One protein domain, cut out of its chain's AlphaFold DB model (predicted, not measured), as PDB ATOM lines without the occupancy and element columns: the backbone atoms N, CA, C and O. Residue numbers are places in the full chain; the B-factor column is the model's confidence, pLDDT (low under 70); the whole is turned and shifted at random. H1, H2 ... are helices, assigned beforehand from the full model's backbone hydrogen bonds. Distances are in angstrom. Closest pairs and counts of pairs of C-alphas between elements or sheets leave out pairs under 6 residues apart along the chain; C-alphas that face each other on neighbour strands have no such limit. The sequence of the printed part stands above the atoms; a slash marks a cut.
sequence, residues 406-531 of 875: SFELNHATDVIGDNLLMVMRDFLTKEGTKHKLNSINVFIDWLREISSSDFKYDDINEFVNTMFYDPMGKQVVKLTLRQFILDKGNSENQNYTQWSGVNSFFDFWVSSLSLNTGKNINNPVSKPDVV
ATOM      1  N   SER A 406      19.451 -18.165 -21.460       73.25
ATOM      2  CA  SER A 406      18.603 -17.579 -22.508       73.25
ATOM      3  C   SER A 406      17.121 -17.771 -22.201       73.25
ATOM      4  O   SER A 406      16.711 -18.871 -21.836       73.25
ATOM      5  N   PHE A 407      16.313 -16.725 -22.398       74.56
ATOM      6  CA  PHE A 407      14.851 -16.811 -22.278       74.56
ATOM      7  C   PHE A 407      14.204 -17.528 -23.477       74.56
ATOM      8  O   PHE A 407      13.082 -18.002 -23.361       74.56
ATOM      9  N   GLU A 408      14.928 -17.688 -24.593       76.06
ATOM     10  CA  GLU A 408      14.438 -18.401 -25.782       76.06
ATOM     11  C   GLU A 408      14.333 -19.919 -25.593       76.06
ATOM     12  O   GLU A 408      13.713 -20.592 -26.413       76.06
ATOM     13  N   LEU A 409      14.975 -20.478 -24.558       78.38
ATOM     14  CA  LEU A 409      14.960 -21.909 -24.222       78.38
ATOM     15  C   LEU A 409      15.277 -22.869 -25.393       78.38
ATOM     16  O   LEU A 409      14.976 -24.055 -25.321       78.38
ATOM     17  N   ASN A 410      15.990 -22.412 -26.432       73.81
ATOM     18  CA  ASN A 410      16.396 -23.217 -27.603       73.81
ATOM     19  C   ASN A 410      17.248 -24.458 -27.263       73.81
ATOM     20  O   ASN A 410      17.552 -25.267 -28.133       73.81
ATOM     21  N   HIS A 411      17.671 -24.586 -26.005       78.75
ATOM     22  CA  HIS A 411      18.380 -25.735 -25.459       78.75
ATOM     23  C   HIS A 411      17.439 -26.799 -24.849       78.75
ATOM     24  O   HIS A 411      17.950 -27.699 -24.192       78.75
ATOM     25  N   ALA A 412      16.113 -26.659 -24.980       81.25
ATOM     26  CA  ALA A 412      15.076 -27.496 -24.351       81.25
ATOM     27  C   ALA A 412      14.052 -28.095 -25.342       81.25
ATOM     28  O   ALA A 412      13.134 -28.812 -24.943       81.25
ATOM     29  N   THR A 413      14.208 -27.807 -26.638       80.88
ATOM     30  CA  THR A 413      13.333 -28.261 -27.737       80.88
ATOM     31  C   THR A 413      13.416 -29.767 -28.015       80.88
ATOM     32  O   THR A 413      12.698 -30.282 -28.872       80.88
ATOM     33  N   ASP A 414      14.288 -30.480 -27.306       79.50
ATOM     34  CA  ASP A 414      14.395 -31.937 -27.262       79.50
ATOM     35  C   ASP A 414      13.232 -32.589 -26.498       79.50
ATOM     36  O   ASP A 414      12.732 -33.610 -26.958       79.50
ATOM     37  N   VAL A 415      12.757 -31.982 -25.402       84.00
ATOM     38  CA  VAL A 415      11.751 -32.577 -24.486       84.00
ATOM     39  C   VAL A 415      10.467 -31.758 -24.315       84.00
ATOM     40  O   VAL A 415       9.540 -32.189 -23.629       84.00
ATOM     41  N   ILE A 416      10.401 -30.582 -24.935       87.88
ATOM     42  CA  ILE A 416       9.264 -29.657 -24.875       87.88
ATOM     43  C   ILE A 416       8.762 -29.371 -26.297       87.88
ATOM     44  O   ILE A 416       9.569 -29.170 -27.210       87.88
ATOM     45  N   GLY A 417       7.438 -29.383 -26.476       85.25
ATOM     46  CA  GLY A 417       6.750 -29.003 -27.711       85.25
ATOM     47  C   GLY A 417       6.583 -27.488 -27.882       85.25
ATOM     48  O   GLY A 417       6.985 -26.690 -27.032       85.25
ATOM     49  N   ASP A 418       6.023 -27.072 -29.018       84.25
ATOM     50  CA  ASP A 418       6.010 -25.662 -29.421       84.25
ATOM     51  C   ASP A 418       5.034 -24.790 -28.603       84.25
ATOM     52  O   ASP A 418       5.311 -23.605 -28.386       84.25
ATOM     53  N   ASN A 419       3.930 -25.350 -28.098       85.81
ATOM     54  CA  ASN A 419       2.958 -24.638 -27.262       85.81
ATOM     55  C   ASN A 419       3.512 -24.397 -25.847       85.81
ATOM     56  O   ASN A 419       3.517 -23.258 -25.368       85.81
ATOM     57  N   LEU A 420       4.066 -25.426 -25.202       88.81
ATOM     58  CA  LEU A 420       4.723 -25.287 -23.900       88.81
ATOM     59  C   LEU A 420       5.968 -24.384 -24.000       88.81
ATOM     60  O   LEU A 420       6.170 -23.520 -23.141       88.81
ATOM     61  N   LEU A 421       6.754 -24.489 -25.079       89.19
ATOM     62  CA  LEU A 421       7.873 -23.576 -25.346       89.19
ATOM     63  C   LEU A 421       7.407 -22.120 -25.486       89.19
ATOM     64  O   LEU A 421       8.024 -21.221 -24.906       89.19
ATOM     65  N   MET A 422       6.316 -21.874 -26.219       87.56
ATOM     66  CA  MET A 422       5.725 -20.543 -26.377       87.56
ATOM     67  C   MET A 422       5.281 -19.956 -25.030       87.56
ATOM     68  O   MET A 422       5.628 -18.813 -24.725       87.56
ATOM     69  N   VAL A 423       4.571 -20.724 -24.194       88.19
ATOM     70  CA  VAL A 423       4.105 -20.229 -22.887       88.19
ATOM     71  C   VAL A 423       5.271 -20.017 -21.913       88.19
ATOM     72  O   VAL A 423       5.277 -19.022 -21.186       88.19
ATOM     73  N   MET A 424       6.302 -20.871 -21.926       89.94
ATOM     74  CA  MET A 424       7.520 -20.629 -21.140       89.94
ATOM     75  C   MET A 424       8.258 -19.358 -21.580       89.94
ATOM     76  O   MET A 424       8.707 -18.593 -20.725       89.94
ATOM     77  N   ARG A 425       8.367 -19.102 -22.891       89.06
ATOM     78  CA  ARG A 425       8.958 -17.863 -23.429       89.06
ATOM     79  C   ARG A 425       8.157 -16.631 -23.022       89.06
ATOM     80  O   ARG A 425       8.752 -15.639 -22.610       89.06
ATOM     81  N   ASP A 426       6.830 -16.690 -23.089       86.75
ATOM     82  CA  ASP A 426       5.953 -15.585 -22.691       86.75
ATOM     83  C   ASP A 426       6.053 -15.294 -21.179       86.75
ATOM     84  O   ASP A 426       6.269 -14.148 -20.776       86.75
ATOM     85  N   PHE A 427       6.043 -16.338 -20.341       88.19
ATOM     86  CA  PHE A 427       6.305 -16.237 -18.899       88.19
ATOM     87  C   PHE A 427       7.683 -15.627 -18.596       88.19
ATOM     88  O   PHE A 427       7.793 -14.706 -17.785       88.19
ATOM     89  N   LEU A 428       8.745 -16.088 -19.264       83.75
ATOM     90  CA  LEU A 428      10.096 -15.545 -19.091       83.75
ATOM     91  C   LEU A 428      10.251 -14.134 -19.682       83.75
ATOM     92  O   LEU A 428      11.074 -13.365 -19.195       83.75
ATOM     93  N   THR A 429       9.447 -13.745 -20.666       81.69
ATOM     94  CA  THR A 429       9.454 -12.379 -21.216       81.69
ATOM     95  C   THR A 429       8.735 -11.400 -20.284       81.69
ATOM     96  O   THR A 429       9.210 -10.280 -20.086       81.69
ATOM     97  N   LYS A 430       7.626 -11.823 -19.663       76.94
ATOM     98  CA  LYS A 430       6.817 -11.002 -18.744       76.94
ATOM     99  C   LYS A 430       7.368 -10.959 -17.314       76.94
ATOM    100  O   LYS A 430       7.323  -9.908 -16.680       76.94
ATOM    101  N   GLU A 431       7.905 -12.070 -16.810       77.44
ATOM    102  CA  GLU A 431       8.321 -12.229 -15.405       77.44
ATOM    103  C   GLU A 431       9.786 -12.681 -15.221       77.44
ATOM    104  O   GLU A 431      10.203 -13.043 -14.113       77.44
ATOM    105  N   GLY A 432      10.580 -12.681 -16.294       70.94
ATOM    106  CA  GLY A 432      11.932 -13.235 -16.328       70.94
ATOM    107  C   GLY A 432      12.893 -12.660 -15.293       70.94
ATOM    108  O   GLY A 432      13.266 -11.489 -15.315       70.94
ATOM    109  N   THR A 433      13.402 -13.537 -14.431       78.19
ATOM    110  CA  THR A 433      14.537 -13.253 -13.545       78.19
ATOM    111  C   THR A 433      15.541 -14.397 -13.617       78.19
ATOM    112  O   THR A 433      15.179 -15.525 -13.950       78.19
ATOM    113  N   LYS A 434      16.804 -14.150 -13.238       75.38
ATOM    114  CA  LYS A 434      17.836 -15.202 -13.158       75.38
ATOM    115  C   LYS A 434      17.408 -16.383 -12.270       75.38
ATOM    116  O   LYS A 434      17.799 -17.514 -12.535       75.38
ATOM    117  N   HIS A 435      16.594 -16.127 -11.243       76.38
ATOM    118  CA  HIS A 435      16.045 -17.165 -10.373       76.38
ATOM    119  C   HIS A 435      14.956 -17.972 -11.090       76.38
ATOM    120  O   HIS A 435      15.135 -19.175 -11.246       76.38
ATOM    121  N   LYS A 436      13.909 -17.323 -11.628       83.62
ATOM    122  CA  LYS A 436      12.838 -18.010 -12.379       83.62
ATOM    123  C   LYS A 436      13.372 -18.800 -13.579       83.62
ATOM    124  O   LYS A 436      12.964 -19.937 -13.774       83.62
ATOM    125  N   LEU A 437      14.338 -18.259 -14.326       84.81
ATOM    126  CA  LEU A 437      14.983 -18.987 -15.423       84.81
ATOM    127  C   LEU A 437      15.726 -20.237 -14.930       84.81
ATOM    128  O   LEU A 437      15.608 -21.295 -15.538       84.81
ATOM    129  N   ASN A 438      16.459 -20.151 -13.814       85.75
ATOM    130  CA  ASN A 438      17.094 -21.328 -13.218       85.75
ATOM    131  C   ASN A 438      16.061 -22.380 -12.784       85.75
ATOM    132  O   ASN A 438      16.323 -23.567 -12.950       85.75
ATOM    133  N   SER A 439      14.892 -21.967 -12.291       89.69
ATOM    134  CA  SER A 439      13.800 -22.877 -11.925       89.69
ATOM    135  C   SER A 439      13.180 -23.565 -13.142       89.69
ATOM    136  O   SER A 439      12.979 -24.775 -13.113       89.69
ATOM    137  N   ILE A 440      12.973 -22.829 -14.240       92.94
ATOM    138  CA  ILE A 440      12.556 -23.400 -15.528       92.94
ATOM    139  C   ILE A 440      13.614 -24.380 -16.061       92.94
ATOM    140  O   ILE A 440      13.265 -25.485 -16.454       92.94
ATOM    141  N   ASN A 441      14.911 -24.057 -15.981       90.62
ATOM    142  CA  ASN A 441      15.984 -24.994 -16.349       90.62
ATOM    143  C   ASN A 441      15.991 -26.267 -15.480       90.62
ATOM    144  O   ASN A 441      16.234 -27.354 -15.996       90.62
ATOM    145  N   VAL A 442      15.725 -26.149 -14.173       89.19
ATOM    146  CA  VAL A 442      15.599 -27.309 -13.272       89.19
ATOM    147  C   VAL A 442      14.381 -28.155 -13.642       89.19
ATOM    148  O   VAL A 442      14.490 -29.375 -13.648       89.19
ATOM    149  N   PHE A 443      13.258 -27.538 -14.010       92.75
ATOM    150  CA  PHE A 443      12.084 -28.249 -14.517       92.75
ATOM    151  C   PHE A 443      12.371 -28.965 -15.848       92.75
ATOM    152  O   PHE A 443      12.093 -30.151 -15.961       92.75
ATOM    153  N   ILE A 444      13.024 -28.303 -16.808       91.38
ATOM    154  CA  ILE A 444      13.459 -28.906 -18.082       91.38
ATOM    155  C   ILE A 444      14.382 -30.114 -17.845       91.38
ATOM    156  O   ILE A 444      14.229 -31.143 -18.499       91.38
ATOM    157  N   ASP A 445      15.333 -30.016 -16.909       88.38
ATOM    158  CA  ASP A 445      16.204 -31.149 -16.570       88.38
ATOM    159  C   ASP A 445      15.433 -32.320 -15.946       88.38
ATOM    160  O   ASP A 445      15.812 -33.464 -16.173       88.38
ATOM    161  N   TRP A 446      14.365 -32.054 -15.189       90.62
ATOM    162  CA  TRP A 446      13.487 -33.105 -14.664       90.62
ATOM    163  C   TRP A 446      12.696 -33.780 -15.788       90.62
ATOM    164  O   TRP A 446      12.673 -35.007 -15.850       90.62
ATOM    165  N   LEU A 447      12.130 -33.004 -16.725       89.00
ATOM    166  CA  LEU A 447      11.426 -33.548 -17.896       89.00
ATOM    167  C   LEU A 447      12.320 -34.491 -18.717       89.00
ATOM    168  O   LEU A 447      11.841 -35.516 -19.189       89.00
ATOM    169  N   ARG A 448      13.625 -34.205 -18.829       87.31
ATOM    170  CA  ARG A 448      14.597 -35.115 -19.467       87.31
ATOM    171  C   ARG A 448      14.784 -36.449 -18.760       87.31
ATOM    172  O   ARG A 448      15.101 -37.423 -19.430       87.31
ATOM    173  N   GLU A 449      14.653 -36.488 -17.439       83.75
ATOM    174  CA  GLU A 449      14.875 -37.715 -16.669       83.75
ATOM    175  C   GLU A 449      13.606 -38.579 -16.569       83.75
ATOM    176  O   GLU A 449      13.707 -39.790 -16.377       83.75
ATOM    177  N   ILE A 450      12.419 -37.980 -16.744       82.56
ATOM    178  CA  ILE A 450      11.140 -38.708 -16.777       82.56
ATOM    179  C   ILE A 450      10.623 -39.035 -18.189       82.56
ATOM    180  O   ILE A 450       9.773 -39.917 -18.312       82.56
ATOM    181  N   SER A 451      11.102 -38.362 -19.244       77.19
ATOM    182  CA  SER A 451      10.641 -38.621 -20.617       77.19
ATOM    183  C   SER A 451      11.311 -39.843 -21.253       77.19
ATOM    184  O   SER A 451      12.501 -40.103 -21.066       77.19
ATOM    185  N   SER A 452      10.553 -40.566 -22.077       66.50
ATOM    186  CA  SER A 452      11.109 -41.502 -23.057       66.50
ATOM    187  C   SER A 452      11.712 -40.739 -24.247       66.50
ATOM    188  O   SER A 452      11.351 -39.595 -24.513       66.50
ATOM    189  N   SER A 453      12.626 -41.377 -24.985       60.69
ATOM    190  CA  SER A 453      13.466 -40.755 -26.030       60.69
ATOM    191  C   SER A 453      12.730 -39.971 -27.123       60.69
ATOM    192  O   SER A 453      13.344 -39.125 -27.768       60.69
ATOM    193  N   ASP A 454      11.446 -40.256 -27.331       66.75
ATOM    194  CA  ASP A 454      10.644 -39.763 -28.450       66.75
ATOM    195  C   ASP A 454       9.388 -38.992 -27.990       66.75
ATOM    196  O   ASP A 454       8.556 -38.621 -28.819       66.75
ATOM    197  N   PHE A 455       9.231 -38.739 -26.681       79.06
ATOM    198  CA  PHE A 455       8.098 -37.992 -26.124       79.06
ATOM    199  C   PHE A 455       8.485 -36.557 -25.729       79.06
ATOM    200  O   PHE A 455       9.553 -36.311 -25.158       79.06
ATOM    201  N   LYS A 456       7.582 -35.608 -26.005       86.44
ATOM    202  CA  LYS A 456       7.702 -34.197 -25.623       86.44
ATOM    203  C   LYS A 456       6.430 -33.733 -24.936       86.44
ATOM    204  O   LYS A 456       5.346 -33.998 -25.439       86.44
ATOM    205  N   TYR A 457       6.589 -32.988 -23.850       88.31
ATOM    206  CA  TYR A 457       5.474 -32.359 -23.147       88.31
ATOM    207  C   TYR A 457       5.046 -31.077 -23.869       88.31
ATOM    208  O   TYR A 457       5.906 -30.260 -24.220       88.31
ATOM    209  N   ASP A 458       3.743 -30.884 -24.068       88.88
ATOM    210  CA  ASP A 458       3.189 -29.722 -24.776       88.88
ATOM    211  C   ASP A 458       1.814 -29.237 -24.270       88.88
ATOM    212  O   ASP A 458       1.440 -28.088 -24.526       88.88
ATOM    213  N   ASP A 459       1.073 -30.056 -23.513       84.88
ATOM    214  CA  ASP A 459      -0.254 -29.705 -22.982       84.88
ATOM    215  C   ASP A 459      -0.312 -29.762 -21.444       84.88
ATOM    216  O   ASP A 459       0.372 -30.541 -20.781       84.88
ATOM    217  N   ILE A 460      -1.149 -28.914 -20.838       85.38
ATOM    218  CA  ILE A 460      -1.220 -28.801 -19.376       85.38
ATOM    219  C   ILE A 460      -1.829 -30.042 -18.702       85.38
ATOM    220  O   ILE A 460      -1.531 -30.314 -17.538       85.38
ATOM    221  N   ASN A 461      -2.658 -30.813 -19.412       83.88
ATOM    222  CA  ASN A 461      -3.308 -32.017 -18.883       83.88
ATOM    223  C   ASN A 461      -2.336 -33.206 -18.753       83.88
ATOM    224  O   ASN A 461      -2.653 -34.180 -18.072       83.88
ATOM    225  N   GLU A 462      -1.144 -33.116 -19.348       85.44
ATOM    226  CA  GLU A 462      -0.054 -34.094 -19.203       85.44
ATOM    227  C   GLU A 462       0.616 -34.019 -17.815       85.44
ATOM    228  O   GLU A 462       1.356 -34.920 -17.420       85.44
ATOM    229  N   PHE A 463       0.333 -32.958 -17.050       87.38
ATOM    230  CA  PHE A 463       0.934 -32.662 -15.756       87.38
ATOM    231  C   PHE A 463      -0.044 -32.917 -14.600       87.38
ATOM    232  O   PHE A 463      -0.841 -32.055 -14.234       87.38
ATOM    233  N   VAL A 464       0.046 -34.087 -13.959       84.25
ATOM    234  CA  VAL A 464      -0.731 -34.423 -12.747       84.25
ATOM    235  C   VAL A 464       0.069 -34.192 -11.459       84.25
ATOM    236  O   VAL A 464       1.260 -34.480 -11.393       84.25
ATOM    237  N   ASN A 465      -0.602 -33.715 -10.400       81.44
ATOM    238  CA  ASN A 465       0.018 -33.294  -9.128       81.44
ATOM    239  C   ASN A 465       0.957 -34.352  -8.510       81.44
ATOM    240  O   ASN A 465       2.031 -34.010  -8.021       81.44
ATOM    241  N   THR A 466       0.628 -35.645  -8.622       79.75
ATOM    242  CA  THR A 466       1.467 -36.741  -8.097       79.75
ATOM    243  C   THR A 466       2.837 -36.861  -8.774       79.75
ATOM    244  O   THR A 466       3.766 -37.356  -8.143       79.75
ATOM    245  N   MET A 467       3.004 -36.376 -10.012       84.06
ATOM    246  CA  MET A 467       4.319 -36.305 -10.669       84.06
ATOM    247  C   MET A 467       5.228 -35.283  -9.976       84.06
ATOM    248  O   MET A 467       6.438 -35.471  -9.878       84.06
ATOM    249  N   PHE A 468       4.648 -34.197  -9.465       86.94
ATOM    250  CA  PHE A 468       5.385 -33.169  -8.742       86.94
ATOM    251  C   PHE A 468       5.642 -33.607  -7.297       86.94
ATOM    252  O   PHE A 468       6.783 -33.550  -6.828       86.94
ATOM    253  N   TYR A 469       4.589 -34.047  -6.599       83.69
ATOM    254  CA  TYR A 469       4.621 -34.433  -5.191       83.69
ATOM    255  C   TYR A 469       3.575 -35.514  -4.877       83.69
ATOM    256  O   TYR A 469       2.372 -35.270  -4.950       83.69
ATOM    257  N   ASP A 470       4.035 -36.694  -4.457       78.88
ATOM    258  CA  ASP A 470       3.190 -37.741  -3.872       78.88
ATOM    259  C   ASP A 470       3.389 -37.790  -2.339       78.88
ATOM    260  O   ASP A 470       4.354 -38.395  -1.866       78.88
ATOM    261  N   PRO A 471       2.503 -37.167  -1.535       66.69
ATOM    262  CA  PRO A 471       2.559 -37.239  -0.074       66.69
ATOM    263  C   PRO A 471       2.083 -38.585   0.498       66.69
ATOM    264  O   PRO A 471       2.189 -38.794   1.704       66.69
ATOM    265  N   MET A 472       1.517 -39.475  -0.325       65.50
ATOM    266  CA  MET A 472       0.933 -40.754   0.099       65.50
ATOM    267  C   MET A 472       1.821 -41.963  -0.235       65.50
ATOM    268  O   MET A 472       1.514 -43.065   0.219       65.50
ATOM    269  N   GLY A 473       2.883 -41.782  -1.030       63.44
ATOM    270  CA  GLY A 473       3.805 -42.850  -1.441       63.44
ATOM    271  C   GLY A 473       3.133 -43.958  -2.263       63.44
ATOM    272  O   GLY A 473       3.479 -45.130  -2.118       63.44
ATOM    273  N   LYS A 474       2.127 -43.609  -3.074       57.62
ATOM    274  CA  LYS A 474       1.278 -44.553  -3.819       57.62
ATOM    275  C   LYS A 474       1.708 -44.777  -5.269       57.62
ATOM    276  O   LYS A 474       1.169 -45.686  -5.901       57.62
ATOM    277  N   GLN A 475       2.647 -43.999  -5.812       54.09
ATOM    278  CA  GLN A 475       3.184 -44.219  -7.160       54.09
ATOM    279  C   GLN A 475       4.555 -44.912  -7.175       54.09
ATOM    280  O   GLN A 475       5.436 -44.643  -6.368       54.09
ATOM    281  N   VAL A 476       4.757 -45.764  -8.187       49.47
ATOM    282  CA  VAL A 476       6.020 -46.477  -8.486       49.47
ATOM    283  C   VAL A 476       7.042 -45.557  -9.202       49.47
ATOM    284  O   VAL A 476       8.093 -45.991  -9.668       49.47
ATOM    285  N   VAL A 477       6.746 -44.256  -9.301       52.31
ATOM    286  CA  VAL A 477       7.571 -43.251  -9.985       52.31
ATOM    287  C   VAL A 477       8.734 -42.840  -9.080       52.31
ATOM    288  O   VAL A 477       8.559 -42.074  -8.136       52.31
ATOM    289  N   LYS A 478       9.943 -43.328  -9.384       53.41
ATOM    290  CA  LYS A 478      11.163 -43.041  -8.601       53.41
ATOM    291  C   LYS A 478      11.570 -41.560  -8.555       53.41
ATOM    292  O   LYS A 478      12.324 -41.188  -7.664       53.41
ATOM    293  N   LEU A 479      11.117 -40.741  -9.506       70.94
ATOM    294  CA  LEU A 479      11.620 -39.384  -9.750       70.94
ATOM    295  C   LEU A 479      10.477 -38.363  -9.837       70.94
ATOM    296  O   LEU A 479      10.163 -37.839 -10.904       70.94
ATOM    297  N   THR A 480       9.845 -38.058  -8.702       86.38
ATOM    298  CA  THR A 480       8.980 -36.866  -8.613       86.38
ATOM    299  C   THR A 480       9.823 -35.589  -8.669       86.38
ATOM    300  O   THR A 480      10.988 -35.611  -8.258       86.38
ATOM    301  N   LEU A 481       9.257 -34.455  -9.108       87.88
ATOM    302  CA  LEU A 481      10.008 -33.184  -9.147       87.88
ATOM    303  C   LEU A 481      10.572 -32.819  -7.760       87.88
ATOM    304  O   LEU A 481      11.678 -32.286  -7.660       87.88
ATOM    305  N   ARG A 482       9.840 -33.137  -6.682       87.38
ATOM    306  CA  ARG A 482      10.299 -32.911  -5.304       87.38
ATOM    307  C   ARG A 482      11.555 -33.722  -4.990       87.38
ATOM    308  O   ARG A 482      12.493 -33.171  -4.417       87.38
ATOM    309  N   GLN A 483      11.569 -35.003  -5.361       84.81
ATOM    310  CA  GLN A 483      12.709 -35.886  -5.116       84.81
ATOM    311  C   GLN A 483      13.929 -35.427  -5.926       84.81
ATOM    312  O   GLN A 483      14.981 -35.175  -5.353       84.81
ATOM    313  N   PHE A 484      13.743 -35.140  -7.215       87.31
ATOM    314  CA  PHE A 484      14.789 -34.625  -8.101       87.31
ATOM    315  C   PHE A 484      15.411 -33.286  -7.651       87.31
ATOM    316  O   PHE A 484      16.584 -33.010  -7.910       87.31
ATOM    317  N   ILE A 485      14.641 -32.426  -6.974       87.25
ATOM    318  CA  ILE A 485      15.159 -31.184  -6.379       87.25
ATOM    319  C   ILE A 485      16.001 -31.471  -5.121       87.25
ATOM    320  O   ILE A 485      17.052 -30.847  -4.949       87.25
ATOM    321  N   LEU A 486      15.579 -32.432  -4.288       84.38
ATOM    322  CA  LEU A 486      16.306 -32.872  -3.089       84.38
ATOM    323  C   LEU A 486      17.613 -33.604  -3.425       84.38
ATOM    324  O   LEU A 486      18.648 -33.292  -2.839       84.38
ATOM    325  N   ASP A 487      17.592 -34.509  -4.405       83.50
ATOM    326  CA  ASP A 487      18.741 -35.342  -4.802       83.50
ATOM    327  C   ASP A 487      19.932 -34.516  -5.328       83.50
ATOM    328  O   ASP A 487      21.072 -34.976  -5.341       83.50
ATOM    329  N   LYS A 488      19.692 -33.253  -5.704       81.19
ATOM    330  CA  LYS A 488      20.732 -32.284  -6.089       81.19
ATOM    331  C   LYS A 488      21.478 -31.653  -4.902       81.19
ATOM    332  O   LYS A 488      22.392 -30.865  -5.135       81.19
ATOM    333  N   GLY A 489      21.108 -31.959  -3.655       74.44
ATOM    334  CA  GLY A 489      21.836 -31.530  -2.452       74.44
ATOM    335  C   GLY A 489      21.813 -30.019  -2.175       74.44
ATOM    336  O   GLY A 489      22.705 -29.504  -1.502       74.44
ATOM    337  N   ASN A 490      20.827 -29.289  -2.710       79.44
ATOM    338  CA  ASN A 490      20.691 -27.846  -2.491       79.44
ATOM    339  C   ASN A 490      20.107 -27.538  -1.098       79.44
ATOM    340  O   ASN A 490      19.386 -28.353  -0.520       79.44
ATOM    341  N   SER A 491      20.336 -26.322  -0.590       79.75
ATOM    342  CA  SER A 491      19.745 -25.882   0.684       79.75
ATOM    343  C   SER A 491      18.231 -25.646   0.586       79.75
ATOM    344  O   SER A 491      17.696 -25.391  -0.492       79.75
ATOM    345  N   GLU A 492      17.514 -25.678   1.714       76.06
ATOM    346  CA  GLU A 492      16.043 -25.554   1.747       76.06
ATOM    347  C   GLU A 492      15.521 -24.292   1.043       76.06
ATOM    348  O   GLU A 492      14.610 -24.363   0.218       76.06
ATOM    349  N   ASN A 493      16.170 -23.148   1.285       73.56
ATOM    350  CA  ASN A 493      15.875 -21.884   0.605       73.56
ATOM    351  C   ASN A 493      16.032 -21.985  -0.924       73.56
ATOM    352  O   ASN A 493      15.277 -21.359  -1.673       73.56
ATOM    353  N   GLN A 494      16.996 -22.772  -1.411       77.81
ATOM    354  CA  GLN A 494      17.179 -23.026  -2.840       77.81
ATOM    355  C   GLN A 494      16.095 -23.977  -3.366       77.81
ATOM    356  O   GLN A 494      15.497 -23.665  -4.393       77.81
ATOM    357  N   ASN A 495      15.774 -25.058  -2.645       85.00
ATOM    358  CA  ASN A 495      14.714 -26.013  -3.004       85.00
ATOM    359  C   ASN A 495      13.348 -25.321  -3.141       85.00
ATOM    360  O   ASN A 495      12.704 -25.423  -4.188       85.00
ATOM    361  N   TYR A 496      12.969 -24.515  -2.145       85.19
ATOM    362  CA  TYR A 496      11.786 -23.653  -2.202       85.19
ATOM    363  C   TYR A 496      11.853 -22.655  -3.365       85.19
ATOM    364  O   TYR A 496      10.861 -22.477  -4.064       85.19
ATOM    365  N   THR A 497      13.007 -22.023  -3.622       82.44
ATOM    366  CA  THR A 497      13.146 -21.076  -4.745       82.44
ATOM    367  C   THR A 497      12.907 -21.761  -6.093       82.44
ATOM    368  O   THR A 497      12.192 -21.201  -6.925       82.44
ATOM    369  N   GLN A 498      13.445 -22.970  -6.311       87.69
ATOM    370  CA  GLN A 498      13.181 -23.714  -7.547       87.69
ATOM    371  C   GLN A 498      11.705 -24.100  -7.656       87.69
ATOM    372  O   GLN A 498      11.078 -23.844  -8.681       87.69
ATOM    373  N   TRP A 499      11.127 -24.643  -6.586       91.69
ATOM    374  CA  TRP A 499       9.723 -25.038  -6.574       91.69
ATOM    375  C   TRP A 499       8.773 -23.850  -6.792       91.69
ATOM    376  O   TRP A 499       7.842 -23.933  -7.589       91.69
ATOM    377  N   SER A 500       9.040 -22.712  -6.147       89.12
ATOM    378  CA  SER A 500       8.278 -21.468  -6.295       89.12
ATOM    379  C   SER A 500       8.351 -20.904  -7.715       89.12
ATOM    380  O   SER A 500       7.333 -20.442  -8.232       89.12
ATOM    381  N   GLY A 501       9.505 -20.998  -8.386       88.19
ATOM    382  CA  GLY A 501       9.632 -20.614  -9.793       88.19
ATOM    383  C   GLY A 501       8.782 -21.475 -10.736       88.19
ATOM    384  O   GLY A 501       8.142 -20.927 -11.632       88.19
ATOM    385  N   VAL A 502       8.718 -22.792 -10.504       92.44
ATOM    386  CA  VAL A 502       7.901 -23.726 -11.307       92.44
ATOM    387  C   VAL A 502       6.405 -23.579 -11.003       92.44
ATOM    388  O   VAL A 502       5.601 -23.480 -11.925       92.44
ATOM    389  N   ASN A 503       6.021 -23.473  -9.728       93.31
ATOM    390  CA  ASN A 503       4.638 -23.208  -9.321       93.31
ATOM    391  C   ASN A 503       4.114 -21.879  -9.911       93.31
ATOM    392  O   ASN A 503       3.021 -21.876 -10.474       93.31
ATOM    393  N   SER A 504       4.927 -20.809  -9.900       90.50
ATOM    394  CA  SER A 504       4.591 -19.519 -10.540       90.50
ATOM    395  C   SER A 504       4.349 -19.646 -12.050       90.50
ATOM    396  O   SER A 504       3.469 -18.986 -12.594       90.50
ATOM    397  N   PHE A 505       5.138 -20.478 -12.737       93.81
ATOM    398  CA  PHE A 505       4.979 -20.727 -14.171       93.81
ATOM    399  C   PHE A 505       3.651 -21.430 -14.480       93.81
ATOM    400  O   PHE A 505       2.922 -20.999 -15.374       93.81
ATOM    401  N   PHE A 506       3.291 -22.461 -13.711       92.94
ATOM    402  CA  PHE A 506       2.002 -23.125 -13.894       92.94
ATOM    403  C   PHE A 506       0.816 -22.238 -13.481       92.94
ATOM    404  O   PHE A 506      -0.198 -22.278 -14.168       92.94
ATOM    405  N   ASP A 507       0.934 -21.376 -12.461       90.00
ATOM    406  CA  ASP A 507      -0.103 -20.373 -12.144       90.00
ATOM    407  C   ASP A 507      -0.334 -19.414 -13.329       90.00
ATOM    408  O   ASP A 507      -1.478 -19.109 -13.676       90.00
ATOM    409  N   PHE A 508       0.740 -18.980 -14.000       89.56
ATOM    410  CA  PHE A 508       0.670 -18.144 -15.203       89.56
ATOM    411  C   PHE A 508       0.021 -18.875 -16.395       89.56
ATOM    412  O   PHE A 508      -0.852 -18.313 -17.068       89.56
ATOM    413  N   TRP A 509       0.401 -20.136 -16.639       90.88
ATOM    414  CA  TRP A 509      -0.161 -20.959 -17.718       90.88
ATOM    415  C   TRP A 509      -1.654 -21.243 -17.489       90.88
ATOM    416  O   TRP A 509      -2.475 -20.992 -18.375       90.88
ATOM    417  N   VAL A 510      -2.022 -21.657 -16.271       88.75
ATOM    418  CA  VAL A 510      -3.413 -21.870 -15.836       88.75
ATOM    419  C   VAL A 510      -4.244 -20.601 -15.962       88.75
ATOM    420  O   VAL A 510      -5.354 -20.663 -16.490       88.75
ATOM    421  N   SER A 511      -3.725 -19.451 -15.524       84.06
ATOM    422  CA  SER A 511      -4.447 -18.174 -15.621       84.06
ATOM    423  C   SER A 511      -4.730 -17.810 -17.080       84.06
ATOM    424  O   SER A 511      -5.858 -17.455 -17.425       84.06
ATOM    425  N   SER A 512      -3.734 -17.977 -17.952       82.38
ATOM    426  CA  SER A 512      -3.851 -17.704 -19.390       82.38
ATOM    427  C   SER A 512      -4.863 -18.633 -20.076       82.38
ATOM    428  O   SER A 512      -5.714 -18.171 -20.836       82.38
ATOM    429  N   LEU A 513      -4.838 -19.935 -19.767       81.75
ATOM    430  CA  LEU A 513      -5.808 -20.901 -20.299       81.75
ATOM    431  C   LEU A 513      -7.222 -20.694 -19.739       81.75
ATOM    432  O   LEU A 513      -8.195 -20.835 -20.479       81.75
ATOM    433  N   SER A 514      -7.358 -20.327 -18.463       80.62
ATOM    434  CA  SER A 514      -8.666 -20.091 -17.833       80.62
ATOM    435  C   SER A 514      -9.355 -18.855 -18.418       80.62
ATOM    436  O   SER A 514     -10.555 -18.894 -18.689       80.62
ATOM    437  N   LEU A 515      -8.593 -17.791 -18.708       74.69
ATOM    438  CA  LEU A 515      -9.077 -16.611 -19.436       74.69
ATOM    439  C   LEU A 515      -9.516 -16.954 -20.869       74.69
ATOM    440  O   LEU A 515     -10.573 -16.504 -21.304       74.69
ATOM    441  N   ASN A 516      -8.742 -17.777 -21.583       70.81
ATOM    442  CA  ASN A 516      -9.024 -18.129 -22.980       70.81
ATOM    443  C   ASN A 516     -10.159 -19.158 -23.152       70.81
ATOM    444  O   ASN A 516     -10.780 -19.205 -24.213       70.81
ATOM    445  N   THR A 517     -10.428 -20.000 -22.146       71.19
ATOM    446  CA  THR A 517     -11.411 -21.103 -22.239       71.19
ATOM    447  C   THR A 517     -12.664 -20.913 -21.385       71.19
ATOM    448  O   THR A 517     -13.615 -21.683 -21.529       71.19
ATOM    449  N   GLY A 518     -12.676 -19.937 -20.469       65.81
ATOM    450  CA  GLY A 518     -13.770 -19.717 -19.515       65.81
ATOM    451  C   GLY A 518     -13.932 -20.823 -18.461       65.81
ATOM    452  O   GLY A 518     -14.910 -20.813 -17.714       65.81
ATOM    453  N   LYS A 519     -13.004 -21.786 -18.391       73.56
ATOM    454  CA  LYS A 519     -13.017 -22.897 -17.427       73.56
ATOM    455  C   LYS A 519     -12.016 -22.635 -16.309       73.56
ATOM    456  O   LYS A 519     -10.898 -22.213 -16.570       73.56
ATOM    457  N   ASN A 520     -12.399 -22.941 -15.072       72.94
ATOM    458  CA  ASN A 520     -11.492 -22.867 -13.929       72.94
ATOM    459  C   ASN A 520     -10.568 -24.100 -13.915       72.94
ATOM    460  O   ASN A 520     -10.993 -25.187 -13.518       72.94
ATOM    461  N   ILE A 521      -9.333 -23.937 -14.390       78.94
ATOM    462  CA  ILE A 521      -8.293 -24.973 -14.358       78.94
ATOM    463  C   ILE A 521      -7.506 -24.817 -13.045       78.94
ATOM    464  O   ILE A 521      -7.273 -23.703 -12.587       78.94
ATOM    465  N   ASN A 522      -7.094 -25.923 -12.419       79.50
ATOM    466  CA  ASN A 522      -6.268 -25.884 -11.207       79.50
ATOM    467  C   ASN A 522      -4.780 -26.017 -11.559       79.50
ATOM    468  O   ASN A 522      -4.423 -26.804 -12.432       79.50
ATOM    469  N   ASN A 523      -3.906 -25.310 -10.835       87.19
ATOM    470  CA  ASN A 523      -2.457 -25.512 -10.925       87.19
ATOM    471  C   ASN A 523      -2.093 -26.931 -10.436       87.19
ATOM    472  O   ASN A 523      -2.408 -27.260  -9.289       87.19
ATOM    473  N   PRO A 524      -1.445 -27.778 -11.262       86.25
ATOM    474  CA  PRO A 524      -1.045 -29.117 -10.843       86.25
ATOM    475  C   PRO A 524       0.137 -29.104  -9.865       86.25
ATOM    476  O   PRO A 524       0.329 -30.075  -9.137       86.25
ATOM    477  N   VAL A 525       0.912 -28.020  -9.800       89.31
ATOM    478  CA  VAL A 525       2.042 -27.867  -8.879       89.31
ATOM    479  C   VAL A 525       1.540 -27.351  -7.533       89.31
ATOM    480  O   VAL A 525       1.221 -26.170  -7.381       89.31
ATOM    481  N   SER A 526       1.515 -28.237  -6.535       86.94
ATOM    482  CA  SER A 526       1.192 -27.894  -5.140       86.94
ATOM    483  C   SER A 526       2.000 -26.690  -4.624       86.94
ATOM    484  O   SER A 526       3.161 -26.507  -4.989       86.94
ATOM    485  N   LYS A 527       1.406 -25.857  -3.757       84.38
ATOM    486  CA  LYS A 527       2.020 -24.592  -3.305       84.38
ATOM    487  C   LYS A 527       3.371 -24.802  -2.594       84.38
ATOM    488  O   LYS A 527       3.495 -25.771  -1.846       84.38
ATOM    489  N   PRO A 528       4.350 -23.885  -2.737       82.25
ATOM    490  CA  PRO A 528       5.695 -24.050  -2.176       82.25
ATOM    491  C   PRO A 528       5.708 -24.322  -0.669       82.25
ATOM    492  O   PRO A 528       6.350 -25.277  -0.236       82.25
ATOM    493  N   ASP A 529       4.910 -23.567   0.096       76.94
ATOM    494  CA  ASP A 529       4.759 -23.702   1.554       76.94
ATOM    495  C   ASP A 529       4.293 -25.103   2.008       76.94
ATOM    496  O   ASP A 529       4.475 -25.465   3.164       76.94
ATOM    497  N   VAL A 530       3.675 -25.893   1.119       80.06
ATOM    498  CA  VAL A 530       3.140 -27.236   1.420       80.06
ATOM    499  C   VAL A 530       4.176 -28.336   1.164       80.06
ATOM    500  O   VAL A 530       4.124 -29.392   1.788       80.06
ATOM    501  N   VAL A 531       5.113 -28.111   0.237       79.69
ATOM    502  CA  VAL A 531       6.016 -29.155  -0.295       79.69
ATOM    503  C   VAL A 531       7.451 -28.999   0.214       79.69
ATOM    504  O   VAL A 531       8.130 -29.994   0.505       79.69
TER     505      VAL A 531
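What this domain is: This is residues 406 to 531 of the 875 residues of the protein "Tyr recombinase domain-containing protein" of Alteromonas macleodii (UniProt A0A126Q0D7). One long helix, H5, is crossed by two others, H2 near its first half and H1 farther along, which run opposite ways with a gap between them; short H4 folds against the beginning of H5, and H6 packs on H5 as well. H3 sits next to H4, amid long unnamed stretches. The printed part has 126 residues, with six named helices, H1 to H6 in chain order, and no named strand: all helix, compact, radius of gyration of the C-alphas 14.0 A, rounded, 35 by 33 by 32 A.

How they stand to each other: H5, residues 492 to 517, is the hub, touching four helices. H2, residues 434 to 450, touches residues 497 to 502 of H5, about perpendicular at 84 degrees; the closest C-alphas, Ser 439 and Gln 498, are 4.5 A apart. H1, residues 418 to 431, touches H5 with residues 423 to 427 alone, closest C-alphas Phe 427 and Phe 505, 6.7 A, at a steep tilt of 67 degrees, only just short of perpendicular. H1 and H2 are close but not clearly touching, closest C-alphas Leu 428 and Leu 437, 7.0 A, at a shallow tilt of 22 degrees, opposite ways. H4, residues 481 to 486, forms a helical hairpin with H5, closest C-alphas Ile 485 and Asn 495, 6.2 A. H6, residues 528 to 531, touches H5, closest C-alphas Ser 500 and Pro 528, 5.5 A. H3, residues 465 to 468, only just touches H4, with 3 pairs of C-alphas within 8 A, closest Phe 468 and Leu 481, 4.6 A. Every O i to N i+4 pair is within hydrogen-bond range in H1, H2, H4 and H5; H3 and H6 are too short for one.

Where its parts are: H5 measures 36.7 A from C-alpha 492 at (16.043, -25.554, 1.747) to C-alpha 517 at (-11.411, -21.103, -22.239). H2 measures 24.7 A and H1 19.6 A, beginning at C-alpha 418, (6.010, -25.662, -29.421).

The domain as a whole: The C-alphas of Gly 489 and Gly 518, the two farthest apart, are 41.2 A apart. The printed part has no cut; the links H2 to H3 and H3 to H4 are long. Residues 452 to 454, 471 to 478 and 518 are under 70 in pLDDT.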